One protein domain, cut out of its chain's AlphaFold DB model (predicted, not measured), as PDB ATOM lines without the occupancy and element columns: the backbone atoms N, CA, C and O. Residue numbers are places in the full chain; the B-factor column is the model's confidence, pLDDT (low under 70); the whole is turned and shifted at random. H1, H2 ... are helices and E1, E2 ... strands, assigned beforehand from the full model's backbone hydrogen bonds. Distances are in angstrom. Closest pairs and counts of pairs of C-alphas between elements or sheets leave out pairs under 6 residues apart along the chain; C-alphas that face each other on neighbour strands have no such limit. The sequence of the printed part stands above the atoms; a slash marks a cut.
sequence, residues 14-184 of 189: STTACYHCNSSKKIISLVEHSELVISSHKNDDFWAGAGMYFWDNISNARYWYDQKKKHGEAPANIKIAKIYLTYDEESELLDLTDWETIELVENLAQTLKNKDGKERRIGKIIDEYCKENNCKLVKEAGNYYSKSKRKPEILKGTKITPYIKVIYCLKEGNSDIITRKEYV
ATOM      1  N   SER A  14     -37.859  -3.608 -13.948       95.75
ATOM      2  CA  SER A  14     -39.197  -4.130 -13.721       95.75
ATOM      3  C   SER A  14     -40.217  -3.022 -13.842       95.75
ATOM      4  O   SER A  14     -39.930  -1.859 -13.579       95.75
ATOM      5  N   THR A  15     -41.424  -3.370 -14.286       97.31
ATOM      6  CA  THR A  15     -42.547  -2.432 -14.347       97.31
ATOM      7  C   THR A  15     -43.752  -3.012 -13.633       97.31
ATOM      8  O   THR A  15     -44.274  -4.050 -14.037       97.31
ATOM      9  N   THR A  16     -44.238  -2.299 -12.620       97.44
ATOM     10  CA  THR A  16     -45.411  -2.704 -11.840       97.44
ATOM     11  C   THR A  16     -46.540  -1.696 -12.014       97.44
ATOM     12  O   THR A  16     -46.339  -0.488 -11.896       97.44
ATOM     13  N   ALA A  17     -47.748  -2.200 -12.278       98.00
ATOM     14  CA  ALA A  17     -48.962  -1.396 -12.242       98.00
ATOM     15  C   ALA A  17     -49.470  -1.277 -10.800       98.00
ATOM     16  O   ALA A  17     -49.744  -2.289 -10.155       98.00
ATOM     17  N   CYS A  18     -49.655  -0.049 -10.327       97.94
ATOM     18  CA  CYS A  18     -50.136   0.242  -8.983       97.94
ATOM     19  C   CYS A  18     -51.299   1.239  -9.019       97.94
ATOM     20  O   CYS A  18     -51.544   1.911 -10.019       97.94
ATOM     21  N   TYR A  19     -52.019   1.356  -7.908       98.31
ATOM     22  CA  TYR A  19     -53.219   2.177  -7.789       98.31
ATOM     23  C   TYR A  19     -53.112   3.111  -6.588       98.31
ATOM     24  O   TYR A  19     -52.639   2.700  -5.531       98.31
ATOM     25  N   HIS A  20     -53.598   4.342  -6.714       97.62
ATOM     26  CA  HIS A  20     -53.699   5.288  -5.601       97.62
ATOM     27  C   HIS A  20     -55.071   5.951  -5.582       97.62
ATOM     28  O   HIS A  20     -55.580   6.352  -6.625       97.62
ATOM     29  N   CYS A  21     -55.655   6.083  -4.393       96.88
ATOM     30  CA  CYS A  21     -56.927   6.760  -4.174       96.88
ATOM     31  C   CYS A  21     -56.702   8.029  -3.354       96.88
ATOM     32  O   CYS A  21     -56.112   7.977  -2.272       96.88
ATOM     33  N   ASN A  22     -57.197   9.164  -3.842       96.69
ATOM     34  CA  ASN A  22     -57.145  10.420  -3.105       96.69
ATOM     35  C   ASN A  22     -58.256  11.381  -3.530       96.69
ATOM     36  O   ASN A  22     -59.105  11.038  -4.352       96.69
ATOM     37  N   SER A  23     -58.240  12.594  -2.971       95.75
ATOM     38  CA  SER A  23     -59.113  13.656  -3.462       95.75
ATOM     39  C   SER A  23     -58.845  13.944  -4.943       95.75
ATOM     40  O   SER A  23     -57.700  13.861  -5.404       95.75
ATOM     41  N   SER A  24     -59.885  14.326  -5.686       96.19
ATOM     42  CA  SER A  24     -59.818  14.600  -7.125       96.19
ATOM     43  C   SER A  24     -58.672  15.551  -7.468       96.19
ATOM     44  O   SER A  24     -57.896  15.252  -8.366       96.19
ATOM     45  N   LYS A  25     -58.496  16.635  -6.696       96.31
ATOM     46  CA  LYS A  25     -57.406  17.607  -6.889       96.31
ATOM     47  C   LYS A  25     -56.019  16.957  -6.826       96.31
ATOM     48  O   LYS A  25     -55.186  17.211  -7.684       96.31
ATOM     49  N   LYS A  26     -55.779  16.112  -5.821       96.88
ATOM     50  CA  LYS A  26     -54.488  15.436  -5.628       96.88
ATOM     51  C   LYS A  26     -54.210  14.404  -6.718       96.88
ATOM     52  O   LYS A  26     -53.077  14.269  -7.162       96.88
ATOM     53  N   ILE A  27     -55.244  13.691  -7.159       97.69
ATOM     54  CA  ILE A  27     -55.122  12.727  -8.255       97.69
ATOM     55  C   ILE A  27     -54.867  13.426  -9.591       97.69
ATOM     56  O   ILE A  27     -54.044  12.946 -10.359       97.69
ATOM     57  N   ILE A  28     -55.515  14.565  -9.846       97.06
ATOM     58  CA  ILE A  28     -55.257  15.394 -11.031       97.06
ATOM     59  C   ILE A  28     -53.796  15.868 -11.037       97.06
ATOM     60  O   ILE A  28     -53.092  15.605 -12.006       97.06
ATOM     61  N   SER A  29     -53.302  16.429  -9.924       96.75
ATOM     62  CA  SER A  29     -51.878  16.778  -9.734       96.75
ATOM     63  C   SER A  29     -50.931  15.627 -10.083       96.75
ATOM     64  O   SER A  29     -49.979  15.799 -10.843       96.75
ATOM     65  N   LEU A  30     -51.204  14.425  -9.572       97.00
ATOM     66  CA  LEU A  30     -50.385  13.253  -9.869       97.00
ATOM     67  C   LEU A  30     -50.425  12.892 -11.360       97.00
ATOM     68  O   LEU A  30     -49.384  12.686 -11.983       97.00
ATOM     69  N   VAL A  31     -51.623  12.768 -11.934       97.19
ATOM     70  CA  VAL A  31     -51.803  12.274 -13.306       97.19
ATOM     71  C   VAL A  31     -51.247  13.274 -14.318       97.19
ATOM     72  O   VAL A  31     -50.459  12.889 -15.184       97.19
ATOM     73  N   GLU A  32     -51.580  14.552 -14.169       96.06
ATOM     74  CA  GLU A  32     -51.280  15.604 -15.146       96.06
ATOM     75  C   GLU A  32     -49.915  16.256 -14.923       96.06
ATOM     76  O   GLU A  32     -49.281  16.683 -15.887       96.06
ATOM     77  N   HIS A  33     -49.425  16.290 -13.681       94.69
ATOM     78  CA  HIS A  33     -48.201  17.019 -13.324       94.69
ATOM     79  C   HIS A  33     -47.135  16.152 -12.643       94.69
ATOM     80  O   HIS A  33     -46.068  16.656 -12.315       94.69
ATOM     81  N   SER A  34     -47.381  14.846 -12.454       93.81
ATOM     82  CA  SER A  34     -46.478  13.938 -11.714       93.81
ATOM     83  C   SER A  34     -46.197  14.386 -10.274       93.81
ATOM     84  O   SER A  34     -45.224  13.950  -9.663       93.81
ATOM     85  N   GLU A  35     -47.054  15.231  -9.703       95.44
ATOM     86  CA  GLU A  35     -46.879  15.718  -8.340       95.44
ATOM     87  C   GLU A  35     -47.245  14.621  -7.337       95.44
ATOM     88  O   GLU A  35     -48.388  14.154  -7.266       95.44
ATOM     89  N   LEU A  36     -46.255  14.202  -6.549       95.38
ATOM     90  CA  LEU A  36     -46.440  13.178  -5.531       95.38
ATOM     91  C   LEU A  36     -47.197  13.732  -4.323       95.38
ATOM     92  O   LEU A  36     -46.941  14.832  -3.836       95.38
ATOM     93  N   VAL A  37     -48.091  12.914  -3.774       93.50
ATOM     94  CA  VAL A  37     -48.745  13.181  -2.492       93.50
ATOM     95  C   VAL A  37     -47.961  12.460  -1.406       93.50
ATOM     96  O   VAL A  37     -48.255  11.309  -1.080       93.50
ATOM     97  N   ILE A  38     -46.961  13.136  -0.847       93.50
ATOM     98  CA  ILE A  38     -46.158  12.575   0.240       93.50
ATOM     99  C   ILE A  38     -47.004  12.514   1.510       93.50
ATOM    100  O   ILE A  38     -47.573  13.514   1.957       93.50
ATOM    101  N   SER A  39     -47.128  11.315   2.073       89.38
ATOM    102  CA  SER A  39     -47.788  11.121   3.355       89.38
ATOM    103  C   SER A  39     -46.901  11.656   4.478       89.38
ATOM    104  O   SER A  39     -45.698  11.407   4.518       89.38
ATOM    105  N   SER A  40     -47.513  12.415   5.383       78.75
ATOM    106  CA  SER A  40     -46.888  12.941   6.599       78.75
ATOM    107  C   SER A  40     -47.610  12.428   7.849       78.75
ATOM    108  O   SER A  40     -47.693  13.117   8.870       78.75
ATOM    109  N   HIS A  41     -48.249  11.261   7.752       87.94
ATOM    110  CA  HIS A  41     -49.075  10.729   8.820       87.94
ATOM    111  C   HIS A  41     -48.184  10.061   9.873       87.94
ATOM    112  O   HIS A  41     -47.282   9.295   9.561       87.94
ATOM    113  N   LYS A  42     -48.466  10.278  11.163       85.81
ATOM    114  CA  LYS A  42     -47.659   9.719  12.272       85.81
ATOM    115  C   LYS A  42     -47.529   8.188  12.268       85.81
ATOM    116  O   LYS A  42     -46.686   7.639  12.973       85.81
ATOM    117  N   ASN A  43     -48.418   7.502  11.547       90.12
ATOM    118  CA  ASN A  43     -48.380   6.048  11.433       90.12
ATOM    119  C   ASN A  43     -47.431   5.560  10.339       90.12
ATOM    120  O   ASN A  43     -47.134   4.375  10.343       90.12
ATOM    121  N   ASP A  44     -46.940   6.431   9.458       91.25
ATOM    122  CA  ASP A  44     -46.022   6.061   8.375       91.25
ATOM    123  C   ASP A  44     -44.706   5.496   8.934       91.25
ATOM    124  O   ASP A  44     -44.078   4.638   8.325       91.25
ATOM    125  N   ASP A  45     -44.349   5.873  10.166       93.56
ATOM    126  CA  ASP A  45     -43.219   5.304  10.902       93.56
ATOM    127  C   ASP A  45     -43.376   3.795  11.200       93.56
ATOM    128  O   ASP A  45     -42.384   3.129  11.485       93.56
ATOM    129  N   PHE A  46     -44.599   3.251  11.166       94.81
ATOM    130  CA  PHE A  46     -44.868   1.809  11.283       94.81
ATOM    131  C   PHE A  46     -44.898   1.079   9.927       94.81
ATOM    132  O   PHE A  46     -45.095  -0.132   9.907       94.81
ATOM    133  N   TRP A  47     -44.732   1.812   8.828       95.75
ATOM    134  CA  TRP A  47     -44.705   1.323   7.448       95.75
ATOM    135  C   TRP A  47     -43.351   1.685   6.814       95.75
ATOM    136  O   TRP A  47     -42.363   1.881   7.522       95.75
ATOM    137  N   ALA A  48     -43.301   1.833   5.494       96.56
ATOM    138  CA  ALA A  48     -42.125   2.236   4.727       96.56
ATOM    139  C   ALA A  48     -41.678   3.716   4.872       96.56
ATOM    140  O   ALA A  48     -40.902   4.216   4.047       96.56
ATOM    141  N   GLY A  49     -42.147   4.437   5.896       96.06
ATOM    142  CA  GLY A  49     -41.757   5.826   6.165       96.06
ATOM    143  C   GLY A  49     -42.431   6.850   5.248       96.06
ATOM    144  O   GLY A  49     -43.531   6.628   4.736       96.06
ATOM    145  N   ALA A  50     -41.795   8.003   5.053       95.62
ATOM    146  CA  ALA A  50     -42.355   9.079   4.236       95.62
ATOM    147  C   ALA A  50     -42.345   8.718   2.740       95.62
ATOM    148  O   ALA A  50     -41.338   8.258   2.198       95.62
ATOM    149  N   GLY A  51     -43.462   8.955   2.059       96.75
ATOM    150  CA  GLY A  51     -43.596   8.689   0.630       96.75
ATOM    151  C   GLY A  51     -45.047   8.674   0.172       96.75
ATOM    152  O   GLY A  51     -45.972   8.928   0.950       96.75
ATOM    153  N   MET A  52     -45.246   8.394  -1.110       97.56
ATOM    154  CA  MET A  52     -46.567   8.194  -1.691       97.56
ATOM    155  C   MET A  52     -46.867   6.699  -1.792       97.56
ATOM    156  O   MET A  52     -46.145   5.952  -2.447       97.56
ATOM    157  N   TYR A  53     -47.949   6.272  -1.145       97.50
ATOM    158  CA  TYR A  53     -48.325   4.865  -1.047       97.50
ATOM    159  C   TYR A  53     -49.269   4.446  -2.173       97.50
ATOM    160  O   TYR A  53     -50.313   5.066  -2.390       97.50
ATOM    161  N   PHE A  54     -48.937   3.350  -2.841       98.00
ATOM    162  CA  PHE A  54     -49.722   2.726  -3.895       98.00
ATOM    163  C   PHE A  54     -50.045   1.277  -3.540       98.00
ATOM    164  O   PHE A  54     -49.265   0.589  -2.890       98.00
ATOM    165  N   TRP A  55     -51.186   0.790  -4.014       97.62
ATOM    166  CA  TRP A  55     -51.594  -0.604  -3.869       97.62
ATOM    167  C   TRP A  55     -51.384  -1.370  -5.169       97.62
ATOM    168  O   TRP A  55     -51.590  -0.833  -6.253       97.62
ATOM    169  N   ASP A  56     -51.039  -2.645  -5.056       96.19
ATOM    170  CA  ASP A  56     -50.858  -3.581  -6.172       96.19
ATOM    171  C   ASP A  56     -52.132  -3.842  -6.999       96.19
ATOM    172  O   ASP A  56     -52.065  -4.202  -8.172       96.19
ATOM    173  N   ASN A  57     -53.315  -3.675  -6.400       95.44
ATOM    174  CA  ASN A  57     -54.587  -3.949  -7.060       95.44
ATOM    175  C   ASN A  57     -55.665  -2.889  -6.798       95.44
ATOM    176  O   ASN A  57     -55.709  -2.219  -5.762       95.44
ATOM    177  N   ILE A  58     -56.599  -2.799  -7.748       96.06
ATOM    178  CA  ILE A  58     -57.691  -1.820  -7.745       96.06
ATOM    179  C   ILE A  58     -58.629  -1.966  -6.540       96.06
ATOM    180  O   ILE A  58     -59.127  -0.967  -6.026       96.06
ATOM    181  N   SER A  59     -58.872  -3.187  -6.057       94.38
ATOM    182  CA  SER A  59     -59.789  -3.433  -4.937       94.38
ATOM    183  C   SER A  59     -59.284  -2.805  -3.637       94.38
ATOM    184  O   SER A  59     -60.079  -2.301  -2.846       94.38
ATOM    185  N   ASN A  60     -57.966  -2.772  -3.433       94.81
ATOM    186  CA  ASN A  60     -57.354  -2.079  -2.304       94.81
ATOM    187  C   ASN A  60     -57.508  -0.550  -2.416       94.81
ATOM    188  O   ASN A  60     -57.824   0.104  -1.424       94.81
ATOM    189  N   ALA A  61     -57.370   0.028  -3.612       95.81
ATOM    190  CA  ALA A  61     -57.631   1.456  -3.818       95.81
ATOM    191  C   ALA A  61     -59.122   1.809  -3.627       95.81
ATOM    192  O   ALA A  61     -59.445   2.824  -3.009       95.81
ATOM    193  N   ARG A  62     -60.038   0.938  -4.075       96.00
ATOM    194  CA  ARG A  62     -61.488   1.077  -3.849       96.00
ATOM    195  C   ARG A  62     -61.862   1.029  -2.369       96.00
ATOM    196  O   ARG A  62     -62.724   1.787  -1.939       96.00
ATOM    197  N   TYR A  63     -61.174   0.224  -1.561       93.94
ATOM    198  CA  TYR A  63     -61.369   0.258  -0.109       93.94
ATOM    199  C   TYR A  63     -61.144   1.669   0.459       93.94
ATOM    200  O   TYR A  63     -61.959   2.144   1.250       93.94
ATOM    201  N   TRP A  64     -60.083   2.364   0.036       94.62
ATOM    202  CA  TRP A  64     -59.802   3.734   0.479       94.62
ATOM    203  C   TRP A  64     -60.782   4.763  -0.068       94.62
ATOM    204  O   TRP A  64     -61.128   5.707   0.642       94.62
ATOM    205  N   TYR A  65     -61.276   4.553  -1.286       96.25
ATOM    206  CA  TYR A  65     -62.387   5.328  -1.830       96.25
ATOM    207  C   TYR A  65     -63.622   5.227  -0.918       96.25
ATOM    208  O   TYR A  65     -64.168   6.241  -0.482       96.25
ATOM    209  N   ASP A  66     -63.994   4.011  -0.513       95.75
ATOM    210  CA  ASP A  66     -65.116   3.793   0.401       95.75
ATOM    211  C   ASP A  66     -64.860   4.354   1.806       95.75
ATOM    212  O   ASP A  66     -65.786   4.863   2.439       95.75
ATOM    213  N   GLN A  67     -63.621   4.286   2.315       95.25
ATOM    214  CA  GLN A  67     -63.271   4.918   3.595       95.25
ATOM    215  C   GLN A  67     -63.462   6.437   3.542       95.25
ATOM    216  O   GLN A  67     -64.027   7.017   4.466       95.25
ATOM    217  N   LYS A  68     -63.047   7.084   2.450       94.81
ATOM    218  CA  LYS A  68     -63.224   8.527   2.247       94.81
ATOM    219  C   LYS A  68     -64.695   8.925   2.184       94.81
ATOM    220  O   LYS A  68     -65.095   9.858   2.879       94.81
ATOM    221  N   LYS A  69     -65.519   8.151   1.469       95.75
ATOM    222  CA  LYS A  69     -66.983   8.326   1.462       95.75
ATOM    223  C   LYS A  69     -67.586   8.213   2.857       95.75
ATOM    224  O   LYS A  69     -68.386   9.055   3.252       95.75
ATOM    225  N   LYS A  70     -67.181   7.202   3.631       95.88
ATOM    226  CA  LYS A  70     -67.635   7.015   5.022       95.88
ATOM    227  C   LYS A  70     -67.233   8.169   5.939       95.88
ATOM    228  O   LYS A  70     -67.939   8.439   6.902       95.88
ATOM    229  N   HIS A  71     -66.136   8.856   5.631       94.69
ATOM    230  CA  HIS A  71     -65.683  10.051   6.343       94.69
ATOM    231  C   HIS A  71     -66.224  11.366   5.748       94.69
ATOM    232  O   HIS A  71     -65.741  12.436   6.108       94.69
ATOM    233  N   GLY A  72     -67.238  11.304   4.876       94.56
ATOM    234  CA  GLY A  72     -67.990  12.469   4.400       94.56
ATOM    235  C   GLY A  72     -67.483  13.105   3.103       94.56
ATOM    236  O   GLY A  72     -68.028  14.123   2.681       94.56
ATOM    237  N   GLU A  73     -66.471  12.535   2.443       94.69
ATOM    238  CA  GLU A  73     -66.005  13.034   1.143       94.69
ATOM    239  C   GLU A  73     -66.987  12.608   0.034       94.69
ATOM    240  O   GLU A  73     -67.317  11.428  -0.111       94.69
ATOM    241  N   ALA A  74     -67.494  13.571  -0.742       95.56
ATOM    242  CA  ALA A  74     -68.442  13.288  -1.818       95.56
ATOM    243  C   ALA A  74     -67.781  12.441  -2.928       95.56
ATOM    244  O   ALA A  74     -66.647  12.746  -3.297       95.56
ATOM    245  N   PRO A  75     -68.477  11.453  -3.527       94.06
ATOM    246  CA  PRO A  75     -67.932  10.606  -4.598       94.06
ATOM    247  C   PRO A  75     -67.258  11.381  -5.741       94.06
ATOM    248  O   PRO A  75     -66.153  11.045  -6.144       94.06
ATOM    249  N   ALA A  76     -67.864  12.486  -6.191       94.06
ATOM    250  CA  ALA A  76     -67.319  13.350  -7.245       94.06
ATOM    251  C   ALA A  76     -65.948  13.983  -6.901       94.06
ATOM    252  O   ALA A  76     -65.198  14.403  -7.787       94.06
ATOM    253  N   ASN A  77     -65.608  14.037  -5.611       96.31
ATOM    254  CA  ASN A  77     -64.368  14.602  -5.086       96.31
ATOM    255  C   ASN A  77     -63.298  13.546  -4.795       96.31
ATOM    256  O   ASN A  77     -62.242  13.911  -4.288       96.31
ATOM    257  N   ILE A  78     -63.531  12.274  -5.116       96.50
ATOM    258  CA  ILE A  78     -62.564  11.195  -4.924       96.50
ATOM    259  C   ILE A  78     -62.249  10.591  -6.289       96.50
ATOM    260  O   ILE A  78     -63.144  10.334  -7.090       96.50
ATOM    261  N   LYS A  79     -60.970  10.341  -6.565       97.12
ATOM    262  CA  LYS A  79     -60.530   9.649  -7.781       97.12
ATOM    263  C   LYS A  79     -59.534   8.550  -7.440       97.12
ATOM    264  O   LYS A  79     -58.881   8.571  -6.395       97.12
ATOM    265  N   ILE A  80     -59.402   7.606  -8.364       97.94
ATOM    266  CA  ILE A  80     -58.354   6.591  -8.343       97.94
ATOM    267  C   ILE A  80     -57.486   6.785  -9.587       97.94
ATOM    268  O   ILE A  80     -57.997   6.880 -10.702       97.94
ATOM    269  N   ALA A  81     -56.174   6.835  -9.388       98.00
ATOM    270  CA  ALA A  81     -55.194   6.727 -10.457       98.00
ATOM    271  C   ALA A  81     -54.673   5.295 -10.526       98.00
ATOM    272  O   ALA A  81     -54.456   4.659  -9.492       98.00
ATOM    273  N   LYS A  82     -54.422   4.823 -11.743       98.31
ATOM    274  CA  LYS A  82     -53.543   3.695 -12.011       98.31
ATOM    275  C   LYS A  82     -52.254   4.245 -12.601       98.31
ATOM    276  O   LYS A  82     -52.278   5.053 -13.527       98.31
ATOM    277  N   ILE A  83     -51.132   3.825 -12.044       98.00
ATOM    278  CA  ILE A  83     -49.809   4.258 -12.468       98.00
ATOM    279  C   ILE A  83     -48.929   3.049 -12.751       98.00
ATOM    280  O   ILE A  83     -49.198   1.950 -12.270       98.00
ATOM    281  N   TYR A  84     -47.879   3.261 -13.525       98.31
ATOM    282  CA  TYR A  84     -46.860   2.268 -13.814       98.31
ATOM    283  C   TYR A  84     -45.529   2.794 -13.297       98.31
ATOM    284  O   TYR A  84     -45.112   3.888 -13.676       98.31
ATOM    285  N   LEU A  85     -44.909   2.027 -12.403       98.06
ATOM    286  CA  LEU A  85     -43.603   2.313 -11.826       98.06
ATOM    287  C   LEU A  85     -42.578   1.428 -12.521       98.06
ATOM    288  O   LEU A  85     -42.728   0.208 -12.463       98.06
ATOM    289  N   THR A  86     -41.575   2.023 -13.164       98.06
ATOM    290  CA  THR A  86     -40.471   1.305 -13.811       98.06
ATOM    291  C   THR A  86     -39.167   1.604 -13.087       98.06
ATOM    292  O   THR A  86     -38.755   2.757 -13.054       98.06
ATOM    293  N   TYR A  87     -38.531   0.586 -12.519       97.25
ATOM    294  CA  TYR A  87     -37.376   0.729 -11.628       97.25
ATOM    295  C   TYR A  87     -36.403  -0.440 -11.796       97.25
ATOM    296  O   TYR A  87     -36.803  -1.531 -12.216       97.25
ATOM    297  N   ASP A  88     -35.141  -0.222 -11.442       96.31
ATOM    298  CA  ASP A  88     -34.133  -1.277 -11.327       96.31
ATOM    299  C   ASP A  88     -34.310  -2.044 -10.003       96.31
ATOM    300  O   ASP A  88     -34.318  -1.457  -8.918       96.31
ATOM    301  N   GLU A  89     -34.492  -3.365 -10.079       93.69
ATOM    302  CA  GLU A  89     -34.806  -4.186  -8.898       93.69
ATOM    303  C   GLU A  89     -33.670  -4.269  -7.872       93.69
ATOM    304  O   GLU A  89     -33.946  -4.440  -6.691       93.69
ATOM    305  N   GLU A  90     -32.408  -4.154  -8.294       91.00
ATOM    306  CA  GLU A  90     -31.256  -4.319  -7.398       91.00
ATOM    307  C   GLU A  90     -30.875  -3.008  -6.705       91.00
ATOM    308  O   GLU A  90     -30.435  -3.009  -5.557       91.00
ATOM    309  N   SER A  91     -30.993  -1.886  -7.417       93.25
ATOM    310  CA  SER A  91     -30.448  -0.601  -6.972       93.25
ATOM    311  C   SER A  91     -31.499   0.419  -6.547       93.25
ATOM    312  O   SER A  91     -31.168   1.309  -5.762       93.25
ATOM    313  N   GLU A  92     -32.740   0.304  -7.030       97.06
ATOM    314  CA  GLU A  92     -33.800   1.292  -6.784       97.06
ATOM    315  C   GLU A  92     -34.957   0.763  -5.926       97.06
ATOM    316  O   GLU A  92     -35.729   1.571  -5.395       97.06
ATOM    317  N   LEU A  93     -35.071  -0.560  -5.754       97.50
ATOM    318  CA  LEU A  93     -36.094  -1.208  -4.934       97.50
ATOM    319  C   LEU A  93     -35.524  -1.701  -3.596       97.50
ATOM    320  O   LEU A  93     -34.559  -2.453  -3.553       97.50
ATOM    321  N   LEU A  94     -36.199  -1.355  -2.500       97.81
ATOM    322  CA  LEU A  94     -36.069  -2.041  -1.213       97.81
ATOM    323  C   LEU A  94     -37.290  -2.957  -1.016       97.81
ATOM    324  O   LEU A  94     -38.388  -2.473  -0.730       97.81
ATOM    325  N   ASP A  95     -37.130  -4.271  -1.197       97.69
ATOM    326  CA  ASP A  95     -38.230  -5.240  -1.085       97.69
ATOM    327  C   ASP A  95     -38.318  -5.862   0.317       97.69
ATOM    328  O   ASP A  95     -37.691  -6.869   0.616       97.69
ATOM    329  N   LEU A  96     -39.175  -5.322   1.183       97.50
ATOM    330  CA  LEU A  96     -39.401  -5.847   2.537       97.50
ATOM    331  C   LEU A  96     -40.191  -7.169   2.561       97.50
ATOM    332  O   LEU A  96     -40.553  -7.656   3.633       97.50
ATOM    333  N   THR A  97     -40.533  -7.731   1.399       95.69
ATOM    334  CA  THR A  97     -41.070  -9.096   1.292       95.69
ATOM    335  C   THR A  97     -39.972 -10.143   1.112       95.69
ATOM    336  O   THR A  97     -40.260 -11.337   1.220       95.69
ATOM    337  N   ASP A  98     -38.736  -9.695   0.889       96.44
ATOM    338  CA  ASP A  98     -37.539 -10.514   0.797       96.44
ATOM    339  C   ASP A  98     -36.776 -10.561   2.133       96.44
ATOM    340  O   ASP A  98     -36.658  -9.568   2.853       96.44
ATOM    341  N   TRP A  99     -36.270 -11.746   2.479       95.25
ATOM    342  CA  TRP A  99     -35.632 -11.983   3.773       95.25
ATOM    343  C   TRP A  99     -34.252 -11.325   3.873       95.25
ATOM    344  O   TRP A  99     -33.937 -10.752   4.914       95.25
ATOM    345  N   GLU A 100     -33.459 -11.340   2.796       95.06
ATOM    346  CA  GLU A 100     -32.125 -10.716   2.780       95.06
ATOM    347  C   GLU A 100     -32.238  -9.199   2.993       95.06
ATOM    348  O   GLU A 100     -31.483  -8.595   3.759       95.06
ATOM    349  N   THR A 101     -33.258  -8.590   2.389       95.00
ATOM    350  CA  THR A 101     -33.576  -7.174   2.583       95.00
ATOM    351  C   THR A 101     -33.992  -6.859   4.027       95.00
ATOM    352  O   THR A 101     -33.599  -5.825   4.574       95.00
ATOM    353  N   ILE A 102     -34.762  -7.735   4.681       95.94
ATOM    354  CA  ILE A 102     -35.138  -7.562   6.093       95.94
ATOM    355  C   ILE A 102     -33.910  -7.632   7.007       95.94
ATOM    356  O   ILE A 102     -33.752  -6.758   7.860       95.94
ATOM    357  N   GLU A 103     -33.011  -8.597   6.798       96.81
ATOM    358  CA  GLU A 103     -31.764  -8.698   7.569       96.81
ATOM    359  C   GLU A 103     -30.899  -7.436   7.417       96.81
ATOM    360  O   GLU A 103     -30.335  -6.934   8.396       96.81
ATOM    361  N   LEU A 104     -30.829  -6.861   6.211       94.81
ATOM    362  CA  LEU A 104     -30.153  -5.583   5.974       94.81
ATOM    363  C   LEU A 104     -30.758  -4.452   6.820       94.81
ATOM    364  O   LEU A 104     -30.020  -3.701   7.467       94.81
ATOM    365  N   VAL A 105     -32.088  -4.331   6.851       95.94
ATOM    366  CA  VAL A 105     -32.788  -3.286   7.619       95.94
ATOM    367  C   VAL A 105     -32.595  -3.481   9.129       95.94
ATOM    368  O   VAL A 105     -32.378  -2.501   9.847       95.94
ATOM    369  N   GLU A 106     -32.610  -4.722   9.621       96.19
ATOM    370  CA  GLU A 106     -32.319  -5.039  11.027       96.19
ATOM    371  C   GLU A 106     -30.882  -4.656  11.418       96.19
ATOM    372  O   GLU A 106     -30.663  -4.024  12.459       96.19
ATOM    373  N   ASN A 107     -29.900  -4.956  10.566       96.25
ATOM    374  CA  ASN A 107     -28.501  -4.580  10.787       96.25
ATOM    375  C   ASN A 107     -28.299  -3.056  10.806       96.25
ATOM    376  O   ASN A 107     -27.558  -2.528  11.648       96.25
ATOM    377  N   LEU A 108     -28.988  -2.329   9.919       95.25
ATOM    378  CA  LEU A 108     -28.988  -0.868   9.935       95.25
ATOM    379  C   LEU A 108     -29.602  -0.335  11.234       95.25
ATOM    380  O   LEU A 108     -29.017   0.540  11.875       95.25
ATOM    381  N   ALA A 109     -30.732  -0.896  11.672       96.25
ATOM    382  CA  ALA A 109     -31.376  -0.514  12.926       96.25
ATOM    383  C   ALA A 109     -30.423  -0.649  14.125       96.25
ATOM    384  O   ALA A 109     -30.343   0.260  14.956       96.25
ATOM    385  N   GLN A 110     -29.659  -1.745  14.192       96.25
ATOM    386  CA  GLN A 110     -28.678  -1.954  15.258       96.25
ATOM    387  C   GLN A 110     -27.491  -0.999  15.163       96.25
ATOM    388  O   GLN A 110     -27.070  -0.444  16.177       96.25
ATOM    389  N   THR A 111     -26.982  -0.744  13.958       94.88
ATOM    390  CA  THR A 111     -25.911   0.240  13.738       94.88
ATOM    391  C   THR A 111     -26.329   1.629  14.224       94.88
ATOM    392  O   THR A 111     -25.595   2.279  14.970       94.88
ATOM    393  N   LEU A 112     -27.539   2.064  13.866       93.56
ATOM    394  CA  LEU A 112     -28.096   3.349  14.286       93.56
ATOM    395  C   LEU A 112     -28.294   3.416  15.804       93.56
ATOM    396  O   LEU A 112     -27.894   4.399  16.429       93.56
ATOM    397  N   LYS A 113     -28.828   2.349  16.413       95.12
ATOM    398  CA  LYS A 113     -28.986   2.240  17.869       95.12
ATOM    399  C   LYS A 113     -27.644   2.292  18.601       95.12
ATOM    400  O   LYS A 113     -27.547   2.957  19.625       95.12
ATOM    401  N   ASN A 114     -26.603   1.645  18.082       95.25
ATOM    402  CA  ASN A 114     -25.263   1.682  18.673       95.25
ATOM    403  C   ASN A 114     -24.611   3.068  18.563       95.25
ATOM    404  O   ASN A 114     -23.813   3.441  19.421       95.25
ATOM    405  N   LYS A 115     -24.954   3.839  17.523       93.06
ATOM    406  CA  LYS A 115     -24.407   5.179  17.280       93.06
ATOM    407  C   LYS A 115     -24.957   6.233  18.242       93.06
ATOM    408  O   LYS A 115     -24.201   7.101  18.668       93.06
ATOM    409  N   ASP A 116     -26.252   6.197  18.562       94.00
ATOM    410  CA  ASP A 116     -26.890   7.252  19.368       94.00
ATOM    411  C   ASP A 116     -27.748   6.771  20.549       94.00
ATOM    412  O   ASP A 116     -28.354   7.588  21.245       94.00
ATOM    413  N   GLY A 117     -27.799   5.462  20.793       92.69
ATOM    414  CA  GLY A 117     -28.540   4.835  21.886       92.69
ATOM    415  C   GLY A 117     -30.058   4.786  21.688       92.69
ATOM    416  O   GLY A 117     -30.763   4.352  22.599       92.69
ATOM    417  N   LYS A 118     -30.589   5.235  20.541       91.69
ATOM    418  CA  LYS A 118     -32.035   5.381  20.328       91.69
ATOM    419  C   LYS A 118     -32.594   4.293  19.429       91.69
ATOM    420  O   LYS A 118     -32.164   4.098  18.292       91.69
ATOM    421  N   GLU A 119     -33.643   3.647  19.918       90.50
ATOM    422  CA  GLU A 119     -34.468   2.770  19.100       90.50
ATOM    423  C   GLU A 119     -35.356   3.595  18.165       90.50
ATOM    424  O   GLU A 119     -35.983   4.579  18.570       90.50
ATOM    425  N   ARG A 120     -35.389   3.199  16.893       92.88
ATOM    426  CA  ARG A 120     -36.150   3.860  15.834       92.88
ATOM    427  C   ARG A 120     -37.205   2.902  15.313       92.88
ATOM    428  O   ARG A 120     -36.994   1.696  15.258       92.88
ATOM    429  N   ARG A 121     -38.338   3.451  14.886       95.25
ATOM    430  CA  ARG A 121     -39.335   2.667  14.158       95.25
ATOM    431  C   ARG A 121     -38.857   2.392  12.734       95.25
ATOM    432  O   ARG A 121     -38.098   3.188  12.179       95.25
ATOM    433  N   ILE A 122     -39.354   1.306  12.146       95.50
ATOM    434  CA  ILE A 122     -38.919   0.817  10.833       95.50
ATOM    435  C   ILE A 122     -39.007   1.886   9.737       95.50
ATOM    436  O   ILE A 122     -38.042   2.065   9.002       95.50
ATOM    437  N   GLY A 123     -40.072   2.692   9.696       96.19
ATOM    438  CA  GLY A 123     -40.215   3.735   8.678       96.19
ATOM    439  C   GLY A 123     -39.123   4.804   8.747       96.19
ATOM    440  O   GLY A 123     -38.673   5.284   7.714       96.19
ATOM    441  N   LYS A 124     -38.616   5.123   9.947       95.31
ATOM    442  CA  LYS A 124     -37.475   6.044  10.104       95.31
ATOM    443  C   LYS A 124     -36.161   5.427   9.647       95.31
ATOM    444  O   LYS A 124     -35.347   6.132   9.065       95.31
ATOM    445  N   ILE A 125     -35.974   4.132   9.894       96.50
ATOM    446  CA  ILE A 125     -34.795   3.386   9.441       96.50
ATOM    447  C   ILE A 125     -34.785   3.314   7.907       96.50
ATOM    448  O   ILE A 125     -33.767   3.594   7.287       96.50
ATOM    449  N   ILE A 126     -35.937   3.028   7.295       96.94
ATOM    450  CA  ILE A 126     -36.114   3.003   5.836       96.94
ATOM    451  C   ILE A 126     -35.892   4.390   5.226       96.94
ATOM    452  O   ILE A 126     -35.215   4.509   4.209       96.94
ATOM    453  N   ASP A 127     -36.434   5.449   5.839       95.06
ATOM    454  CA  ASP A 127     -36.196   6.824   5.388       95.06
ATOM    455  C   ASP A 127     -34.705   7.186   5.412       95.06
ATOM    456  O   ASP A 127     -34.244   7.898   4.526       95.06
ATOM    457  N   GLU A 128     -33.959   6.734   6.422       94.00
ATOM    458  CA  GLU A 128     -32.511   6.954   6.531       94.00
ATOM    459  C   GLU A 128     -31.761   6.153   5.456       94.00
ATOM    460  O   GLU A 128     -31.004   6.739   4.683       94.00
ATOM    461  N   TYR A 129     -32.083   4.864   5.294       95.12
ATOM    462  CA  TYR A 129     -31.519   4.021   4.237       95.12
ATOM    463  C   TYR A 129     -31.718   4.624   2.841       95.12
ATOM    464  O   TYR A 129     -30.754   4.785   2.098       95.12
ATOM    465  N   CYS A 130     -32.949   4.999   2.483       95.38
ATOM    466  CA  CYS A 130     -33.247   5.501   1.141       95.38
ATOM    467  C   CYS A 130     -32.753   6.936   0.895       95.38
ATOM    468  O   CYS A 130     -32.726   7.372  -0.248       95.38
ATOM    469  N   LYS A 131     -32.345   7.683   1.931       91.56
ATOM    470  CA  LYS A 131     -31.639   8.965   1.752       91.56
ATOM    471  C   LYS A 131     -30.164   8.773   1.427       91.56
ATOM    472  O   LYS A 131     -29.592   9.586   0.709       91.56
ATOM    473  N   GLU A 132     -29.549   7.740   1.994       91.94
ATOM    474  CA  GLU A 132     -28.121   7.450   1.827       91.94
ATOM    475  C   GLU A 132     -27.834   6.560   0.608       91.94
ATOM    476  O   GLU A 132     -26.703   6.515   0.128       91.94
ATOM    477  N   ASN A 133     -28.857   5.880   0.087       92.81
ATOM    478  CA  ASN A 133     -28.760   4.933  -1.021       92.81
ATOM    479  C   ASN A 133     -29.709   5.330  -2.159       92.81
ATOM    480  O   ASN A 133     -30.675   6.053  -1.942       92.81
ATOM    481  N   ASN A 134     -29.491   4.806  -3.367       89.69
ATOM    482  CA  ASN A 134     -30.335   5.075  -4.544       89.69
ATOM    483  C   ASN A 134     -31.726   4.390  -4.488       89.69
ATOM    484  O   ASN A 134     -32.304   4.066  -5.517       89.69
ATOM    485  N   CYS A 135     -32.282   4.161  -3.295       96.12
ATOM    486  CA  CYS A 135     -33.598   3.553  -3.113       96.12
ATOM    487  C   CYS A 135     -34.702   4.568  -3.454       96.12
ATOM    488  O   CYS A 135     -34.930   5.545  -2.735       96.12
ATOM    489  N   LYS A 136     -35.429   4.301  -4.539       97.50
ATOM    490  CA  LYS A 136     -36.549   5.126  -5.010       97.50
ATOM    491  C   LYS A 136     -37.897   4.580  -4.563       97.50
ATOM    492  O   LYS A 136     -38.846   5.342  -4.367       97.50
ATOM    493  N   LEU A 137     -37.989   3.262  -4.410       98.19
ATOM    494  CA  LEU A 137     -39.226   2.543  -4.159       98.19
ATOM    495  C   LEU A 137     -39.036   1.526  -3.039       98.19
ATOM    496  O   LEU A 137     -38.050   0.799  -3.004       98.19
ATOM    497  N   VAL A 138     -40.017   1.432  -2.149       98.44
ATOM    498  CA  VAL A 138     -40.068   0.382  -1.128       98.44
ATOM    499  C   VAL A 138     -41.300  -0.472  -1.381       98.44
ATOM    500  O   VAL A 138     -42.396   0.068  -1.524       98.44
ATOM    501  N   LYS A 139     -41.139  -1.792  -1.436       98.44
ATOM    502  CA  LYS A 139     -42.250  -2.745  -1.516       98.44
ATOM    503  C   LYS A 139     -42.431  -3.410  -0.160       98.44
ATOM    504  O   LYS A 139     -41.467  -3.850   0.452       98.44
ATOM    505  N   GLU A 140     -43.670  -3.501   0.303       97.38
ATOM    506  CA  GLU A 140     -44.002  -4.096   1.596       97.38
ATOM    507  C   GLU A 140     -45.285  -4.936   1.533       97.38
ATOM    508  O   GLU A 140     -46.120  -4.789   0.634       97.38
ATOM    509  N   ALA A 141     -45.450  -5.825   2.514       96.12
ATOM    510  CA  ALA A 141     -46.632  -6.665   2.676       96.12
ATOM    511  C   ALA A 141     -47.344  -6.350   4.001       96.12
ATOM    512  O   ALA A 141     -46.953  -6.809   5.072       96.12
ATOM    513  N   GLY A 142     -48.437  -5.591   3.930       93.31
ATOM    514  CA  GLY A 142     -49.249  -5.255   5.096       93.31
ATOM    515  C   GLY A 142     -50.182  -6.394   5.505       93.31
ATOM    516  O   GLY A 142     -50.936  -6.912   4.677       93.31
ATOM    517  N   ASN A 143     -50.196  -6.751   6.791       91.75
ATOM    518  CA  ASN A 143     -51.131  -7.730   7.343       91.75
ATOM    519  C   ASN A 143     -52.394  -7.050   7.895       91.75
ATOM    520  O   ASN A 143     -52.391  -6.467   8.975       91.75
ATOM    521  N   TYR A 144     -53.501  -7.179   7.166       88.19
ATOM    522  CA  TYR A 144     -54.807  -6.610   7.518       88.19
ATOM    523  C   TYR A 144     -55.783  -7.652   8.075       88.19
ATOM    524  O   TYR A 144     -57.012  -7.459   8.016       88.19
ATOM    525  N   TYR A 145     -55.261  -8.775   8.575       87.25
ATOM    526  CA  TYR A 145     -56.059  -9.760   9.287       87.25
ATOM    527  C   TYR A 145     -56.667  -9.137  10.546       87.25
ATOM    528  O   TYR A 145     -56.009  -8.431  11.306       87.25
ATOM    529  N   SER A 146     -57.937  -9.438  10.793       84.12
ATOM    530  CA  SER A 146     -58.580  -9.169  12.073       84.12
ATOM    531  C   SER A 146     -59.467 -10.351  12.435       84.12
ATOM    532  O   SER A 146     -60.067 -10.971  11.556       84.12
ATOM    533  N   LYS A 147     -59.607 -10.639  13.735       81.06
ATOM    534  CA  LYS A 147     -60.492 -11.714  14.226       81.06
ATOM    535  C   LYS A 147     -61.954 -11.525  13.789       81.06
ATOM    536  O   LYS A 147     -62.696 -12.493  13.699       81.06
ATOM    537  N   SER A 148     -62.353 -10.285  13.504       82.50
ATOM    538  CA  SER A 148     -63.688  -9.922  13.019       82.50
ATOM    539  C   SER A 148     -63.919 -10.193  11.526       82.50
ATOM    540  O   SER A 148     -65.067 -10.190  11.087       82.50
ATOM    541  N   LYS A 149     -62.870 -10.420  10.721       82.81
ATOM    542  CA  LYS A 149     -63.007 -10.678   9.280       82.81
ATOM    543  C   LYS A 149     -63.164 -12.174   9.013       82.81
ATOM    544  O   LYS A 149     -62.270 -12.976   9.286       82.81
ATOM    545  N   ARG A 150     -64.297 -12.552   8.417       85.06
ATOM    546  CA  ARG A 150     -64.560 -13.934   7.996       85.06
ATOM    547  C   ARG A 150     -63.674 -14.313   6.805       85.06
ATOM    548  O   ARG A 150     -63.737 -13.664   5.764       85.06
ATOM    549  N   LYS A 151     -62.913 -15.413   6.926       86.19
ATOM    550  CA  LYS A 151     -62.212 -16.017   5.779       86.19
ATOM    551  C   LYS A 151     -63.256 -16.582   4.800       86.19
ATOM    552  O   LYS A 151     -64.144 -17.311   5.257       86.19
ATOM    553  N   PRO A 152     -63.175 -16.272   3.491       90.38
ATOM    554  CA  PRO A 152     -64.064 -16.859   2.493       90.38
ATOM    555  C   PRO A 152     -64.053 -18.388   2.556       90.38
ATOM    556  O   PRO A 152     -62.992 -18.988   2.735       90.38
ATOM    557  N   GLU A 153     -65.225 -19.006   2.397       94.38
ATOM    558  CA  GLU A 153     -65.410 -20.453   2.573       94.38
ATOM    559  C   GLU A 153     -64.484 -21.269   1.667       94.38
ATOM    560  O   GLU A 153     -63.785 -22.159   2.138       94.38
ATOM    561  N   ILE A 154     -64.395 -20.873   0.396       96.12
ATOM    562  CA  ILE A 154     -63.544 -21.505  -0.620       96.12
ATOM    563  C   ILE A 154     -62.050 -21.496  -0.260       96.12
ATOM    564  O   ILE A 154     -61.285 -22.309  -0.763       96.12
ATOM    565  N   LEU A 155     -61.618 -20.584   0.616       95.00
ATOM    566  CA  LEU A 155     -60.221 -20.475   1.035       95.00
ATOM    567  C   LEU A 155     -59.935 -21.217   2.348       95.00
ATOM    568  O   LEU A 155     -58.781 -21.231   2.798       95.00
ATOM    569  N   LYS A 156     -60.940 -21.808   3.004       92.44
ATOM    570  CA  LYS A 156     -60.714 -22.615   4.211       92.44
ATOM    571  C   LYS A 156     -59.844 -23.830   3.879       92.44
ATOM    572  O   LYS A 156     -59.952 -24.408   2.808       92.44
ATOM    573  N   GLY A 157     -58.918 -24.166   4.777       92.81
ATOM    574  CA  GLY A 157     -57.931 -25.234   4.560       92.81
ATOM    575  C   GLY A 157     -56.766 -24.879   3.622       92.81
ATOM    576  O   GLY A 157     -55.798 -25.626   3.560       92.81
ATOM    577  N   THR A 158     -56.802 -23.729   2.936       95.06
ATOM    578  CA  THR A 158     -55.713 -23.294   2.039       95.06
ATOM    579  C   THR A 158     -54.728 -22.342   2.727       95.06
ATOM    580  O   THR A 158     -55.090 -21.618   3.663       95.06
ATOM    581  N   LYS A 159     -53.503 -22.263   2.189       93.44
ATOM    582  CA  LYS A 159     -52.501 -21.237   2.542       93.44
ATOM    583  C   LYS A 159     -52.787 -19.860   1.913       93.44
ATOM    584  O   LYS A 159     -52.106 -18.893   2.230       93.44
ATOM    585  N   ILE A 160     -53.800 -19.754   1.048       93.56
ATOM    586  CA  ILE A 160     -54.171 -18.508   0.367       93.56
ATOM    587  C   ILE A 160     -54.929 -17.599   1.341       93.56
ATOM    588  O   ILE A 160     -55.797 -18.045   2.106       93.56
ATOM    589  N   THR A 161     -54.605 -16.305   1.308       91.44
ATOM    590  CA  THR A 161     -55.233 -15.286   2.151       91.44
ATOM    591  C   THR A 161     -55.401 -13.957   1.406       91.44
ATOM    592  O   THR A 161     -54.462 -13.502   0.760       91.44
ATOM    593  N   PRO A 162     -56.567 -13.291   1.514       89.88
ATOM    594  CA  PRO A 162     -56.768 -11.949   0.966       89.88
ATOM    595  C   PRO A 162     -56.330 -10.838   1.937       89.88
ATOM    596  O   PRO A 162     -56.538  -9.652   1.658       89.88
ATOM    597  N   TYR A 163     -55.814 -11.211   3.115       91.94
ATOM    598  CA  TYR A 163     -55.494 -10.283   4.201       91.94
ATOM    599  C   TYR A 163     -54.105  -9.666   4.102       91.94
ATOM    600  O   TYR A 163     -53.860  -8.671   4.778       91.94
ATOM    601  N   ILE A 164     -53.230 -10.221   3.265       93.56
ATOM    602  CA  ILE A 164     -51.937  -9.616   2.957       93.56
ATOM    603  C   ILE A 164     -52.113  -8.679   1.769       93.56
ATOM    604  O   ILE A 164     -52.687  -9.075   0.753       93.56
ATOM    605  N   LYS A 165     -51.678  -7.429   1.920       94.44
ATOM    606  CA  LYS A 165     -51.760  -6.394   0.885       94.44
ATOM    607  C   LYS A 165     -50.355  -5.990   0.480       94.44
ATOM    608  O   LYS A 165     -49.591  -5.576   1.344       94.44
ATOM    609  N   VAL A 166     -50.044  -6.098  -0.809       97.06
ATOM    610  CA  VAL A 166     -48.785  -5.580  -1.343       97.06
ATOM    611  C   VAL A 166     -48.942  -4.082  -1.563       97.06
ATOM    612  O   VAL A 166     -49.921  -3.617  -2.159       97.06
ATOM    613  N   ILE A 167     -48.001  -3.334  -1.012       97.88
ATOM    614  CA  ILE A 167     -48.002  -1.880  -0.983       97.88
ATOM    615  C   ILE A 167     -46.641  -1.410  -1.487       97.88
ATOM    616  O   ILE A 167     -45.614  -2.013  -1.190       97.88
ATOM    617  N   TYR A 168     -46.654  -0.336  -2.263       98.38
ATOM    618  CA  TYR A 168     -45.467   0.308  -2.798       98.38
ATOM    619  C   TYR A 168     -45.400   1.735  -2.267       98.38
ATOM    620  O   TYR A 168     -46.346   2.498  -2.446       98.38
ATOM    621  N   CYS A 169     -44.300   2.105  -1.629       98.12
ATOM    622  CA  CYS A 169     -44.048   3.451  -1.133       98.12
ATOM    623  C   CYS A 169     -42.994   4.123  -2.016       98.12
ATOM    624  O   CYS A 169     -41.808   3.799  -1.943       98.12
ATOM    625  N   LEU A 170     -43.442   5.035  -2.881       98.06
ATOM    626  CA  LEU A 170     -42.566   5.848  -3.721       98.06
ATOM    627  C   LEU A 170     -41.982   6.992  -2.894       98.06
ATOM    628  O   LEU A 170     -42.734   7.807  -2.346       98.06
ATOM    629  N   LYS A 171     -40.653   7.059  -2.806       97.44
ATOM    630  CA  LYS A 171     -39.955   8.080  -2.021       97.44
ATOM    631  C   LYS A 171     -40.008   9.435  -2.730       97.44
ATOM    632  O   LYS A 171     -40.033   9.518  -3.958       97.44
ATOM    633  N   GLU A 172     -40.043  10.505  -1.940       94.50
ATOM    634  CA  GLU A 172     -40.095  11.883  -2.436       94.50
ATOM    635  C   GLU A 172     -38.956  12.182  -3.425       94.50
ATOM    636  O   GLU A 172     -37.851  11.669  -3.280       94.50
ATOM    637  N   GLY A 173     -39.239  12.990  -4.451       93.94
ATOM    638  CA  GLY A 173     -38.272  13.345  -5.495       93.94
ATOM    639  C   GLY A 173     -38.136  12.327  -6.633       93.94
ATOM    640  O   GLY A 173     -37.635  12.692  -7.689       93.94
ATOM    641  N   ASN A 174     -38.662  11.107  -6.486       96.31
ATOM    642  CA  ASN A 174     -38.480  10.027  -7.464       96.31
ATOM    643  C   ASN A 174     -39.670   9.855  -8.422       96.31
ATOM    644  O   ASN A 174     -40.081   8.748  -8.756       96.31
ATOM    645  N   SER A 175     -40.297  10.955  -8.847       96.38
ATOM    646  CA  SER A 175     -41.420  10.884  -9.802       96.38
ATOM    647  C   SER A 175     -41.002  10.431 -11.212       96.38
ATOM    648  O   SER A 175     -41.862  10.075 -12.016       96.38
ATOM    649  N   ASP A 176     -39.696  10.410 -11.497       96.19
ATOM    650  CA  ASP A 176     -39.083   9.967 -12.754       96.19
ATOM    651  C   ASP A 176     -39.366   8.495 -13.077       96.19
ATOM    652  O   ASP A 176     -39.463   8.143 -14.251       96.19
ATOM    653  N   ILE A 177     -39.584   7.650 -12.063       96.94
ATOM    654  CA  ILE A 177     -39.909   6.234 -12.281       96.94
ATOM    655  C   ILE A 177     -41.380   6.000 -12.659       96.94
ATOM    656  O   ILE A 177     -41.767   4.872 -12.968       96.94
ATOM    657  N   ILE A 178     -42.228   7.039 -12.641       97.75
ATOM    658  CA  ILE A 178     -43.617   6.940 -13.100       97.75
ATOM    659  C   ILE A 178     -43.647   7.066 -14.628       97.75
ATOM    660  O   ILE A 178     -43.645   8.163 -15.184       97.75
ATOM    661  N   THR A 179     -43.746   5.934 -15.321       96.94
ATOM    662  CA  THR A 179     -43.647   5.880 -16.790       96.94
ATOM    663  C   THR A 179     -44.988   5.998 -17.503       96.94
ATOM    664  O   THR A 179     -45.050   6.400 -18.666       96.94
ATOM    665  N   ARG A 180     -46.091   5.678 -16.820       97.38
ATOM    666  CA  ARG A 180     -47.452   5.827 -17.353       97.38
ATOM    667  C   ARG A 180     -48.450   6.080 -16.233       97.38
ATOM    668  O   ARG A 180     -48.316   5.543 -15.136       97.38
ATOM    669  N   LYS A 181     -49.472   6.887 -16.524       96.88
ATOM    670  CA  LYS A 181     -50.533   7.286 -15.592       96.88
ATOM    671  C   LYS A 181     -51.867   7.295 -16.326       96.88
ATOM    672  O   LYS A 181     -51.935   7.762 -17.459       96.88
ATOM    673  N   GLU A 182     -52.911   6.792 -15.689       95.75
ATOM    674  CA  GLU A 182     -54.274   6.823 -16.214       95.75
ATOM    675  C   GLU A 182     -55.287   6.982 -15.078       95.75
ATOM    676  O   GLU A 182     -55.104   6.461 -13.971       95.75
ATOM    677  N   TYR A 183     -56.364   7.718 -15.345       96.50
ATOM    678  CA  TYR A 183     -57.518   7.721 -14.457       96.50
ATOM    679  C   TYR A 183     -58.202   6.357 -14.528       96.50
ATOM    680  O   TYR A 183     -58.346   5.774 -15.602       96.50
ATOM    681  N   VAL A 184     -58.644   5.848 -13.383       93.94
ATOM    682  CA  VAL A 184     -59.510   4.673 -13.353       93.94
ATOM    683  C   VAL A 184     -60.944   5.149 -13.525       93.94
ATOM    684  O   VAL A 184     -61.484   5.813 -12.640       93.94
TER     685      VAL A 184
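Overview. This is residues 14 to 184 of the 189 residues of an uncharacterized protein of Streptococcus oralis subsp. tigurinus (UniProt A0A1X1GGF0). Two small sheets stand partly face to face with their strands crossed: E2, E6, E5 and E4 make one layer and E1, E3 and E7 the other. H1 and H2 cover opposite faces of the three-stranded sheet, H3 and H4 meet at a wide angle beyond E4 and E5, and the long loop between E5 and E6 reaches away from the body, residues 153 to 160 sticking out. The printed part has 171 residues with four named helices and seven named strands, in the order E1 H1 E2 H2 E3 E4 H3 H4 E5 E6 E7. The larger sheet, in the order E2, E6, E5, E4, is mixed; the other, in the order E1, E3, E7, is antiparallel; the class is mixed, helices and strands. The whole is compact, with a radius of gyration of the C-alphas of 17.2 A and spans of 50 by 46 by 32 A.

Along the chain. The larger sheet holds E2, residues 52 to 55; E6, residues 164 to 170, 19.3 A long; E5, residues 137 to 143, 19.5 A; and E4, residues 93 to 95. The other sheet holds E1, residues 14 to 23, 28.6 A, from C-alpha 14 at (-39.197, -4.130, -13.721); E3, residues 78 to 88, the longest strand at 31.7 A; and E7, residues 178 to 183, 14.0 A, ending with C-alpha 183 at (-57.518, 7.721, -14.457). H1 is residues 24 to 33, 13.4 A, and H2 residues 58 to 70, 18.4 A. H3, residues 99 to 116, is the longest helix at 26.3 A and begins with C-alpha 99 at (-35.632, -11.983, 3.773). H4 is residues 122 to 132, 15.5 A.

Arrangement. In the larger sheet E6 and E5 are a hairpin, antiparallel at 156 degrees, with N 142 and O 165 at 2.8 A, within hydrogen-bond range. E2 is antiparallel to E6, with N 54 and O 168 at 2.8 A. E4 is parallel to E5 at 20 degrees, with N 139 and O 94 at 2.9 A. E4, H3 with H4, and E5 form a strand-helix-strand unit, two parallel neighbour strands with helices between, and its crossover is right-handed. H3 only grazes this sheet with residues 101 to 105, and H4 only grazes it with residues 126 to 130. H3 touches H4 with residues 105 to 109 alone, about perpendicular at 88 degrees; their closest C-alphas, of Ala 109 and Ile 125, are 6.2 A apart. The two sheets form a sandwich, two sheets face to face, with the facing parts 9.4 A centre to centre, the best planes 33 degrees apart and the strands at 73 degrees. The closest C-alphas of E1 and E2, of His 20 and Phe 54, are 5.0 A apart. The strongly twisted sheet E1 E3 E7 pairs N 18 with O 83 at 2.8 A and N 84 with O 180 at 2.8 A. It forms three layers, helices on both faces of a sheet. H2 lies over E1 at a height of 8.2 A over the sheet and runs along the strands, at 11 degrees to E1 on the local plane; the closest C-alphas, of Cys 21 and Ala 61, are 5.4 A apart. H1, on the opposite face, lies over E3 at a height of 7.9 A and only just runs along the strands, at 29 degrees to E3 on the local plane; the closest C-alphas, of Ser 24 and Ile 78, are 4.9 A apart. H1 and H2 are apart. Every O i to N i+4 pair is within hydrogen-bond range in H1, H3 and H4, and 8 of 9 are in H2.

Size, cuts and confidence. The two C-alphas farthest apart, of Ala 76 and Asn 114, are 50.8 A from each other. Without residues 153 to 160, which stand free, the body spans 51 by 41 by 27 A. The links H1 to E2, of 18 residues, and E5 to E6, of 20 residues, are long. The printed part has no cut. Its mean pLDDT is 94.8, and no printed residue is under 70.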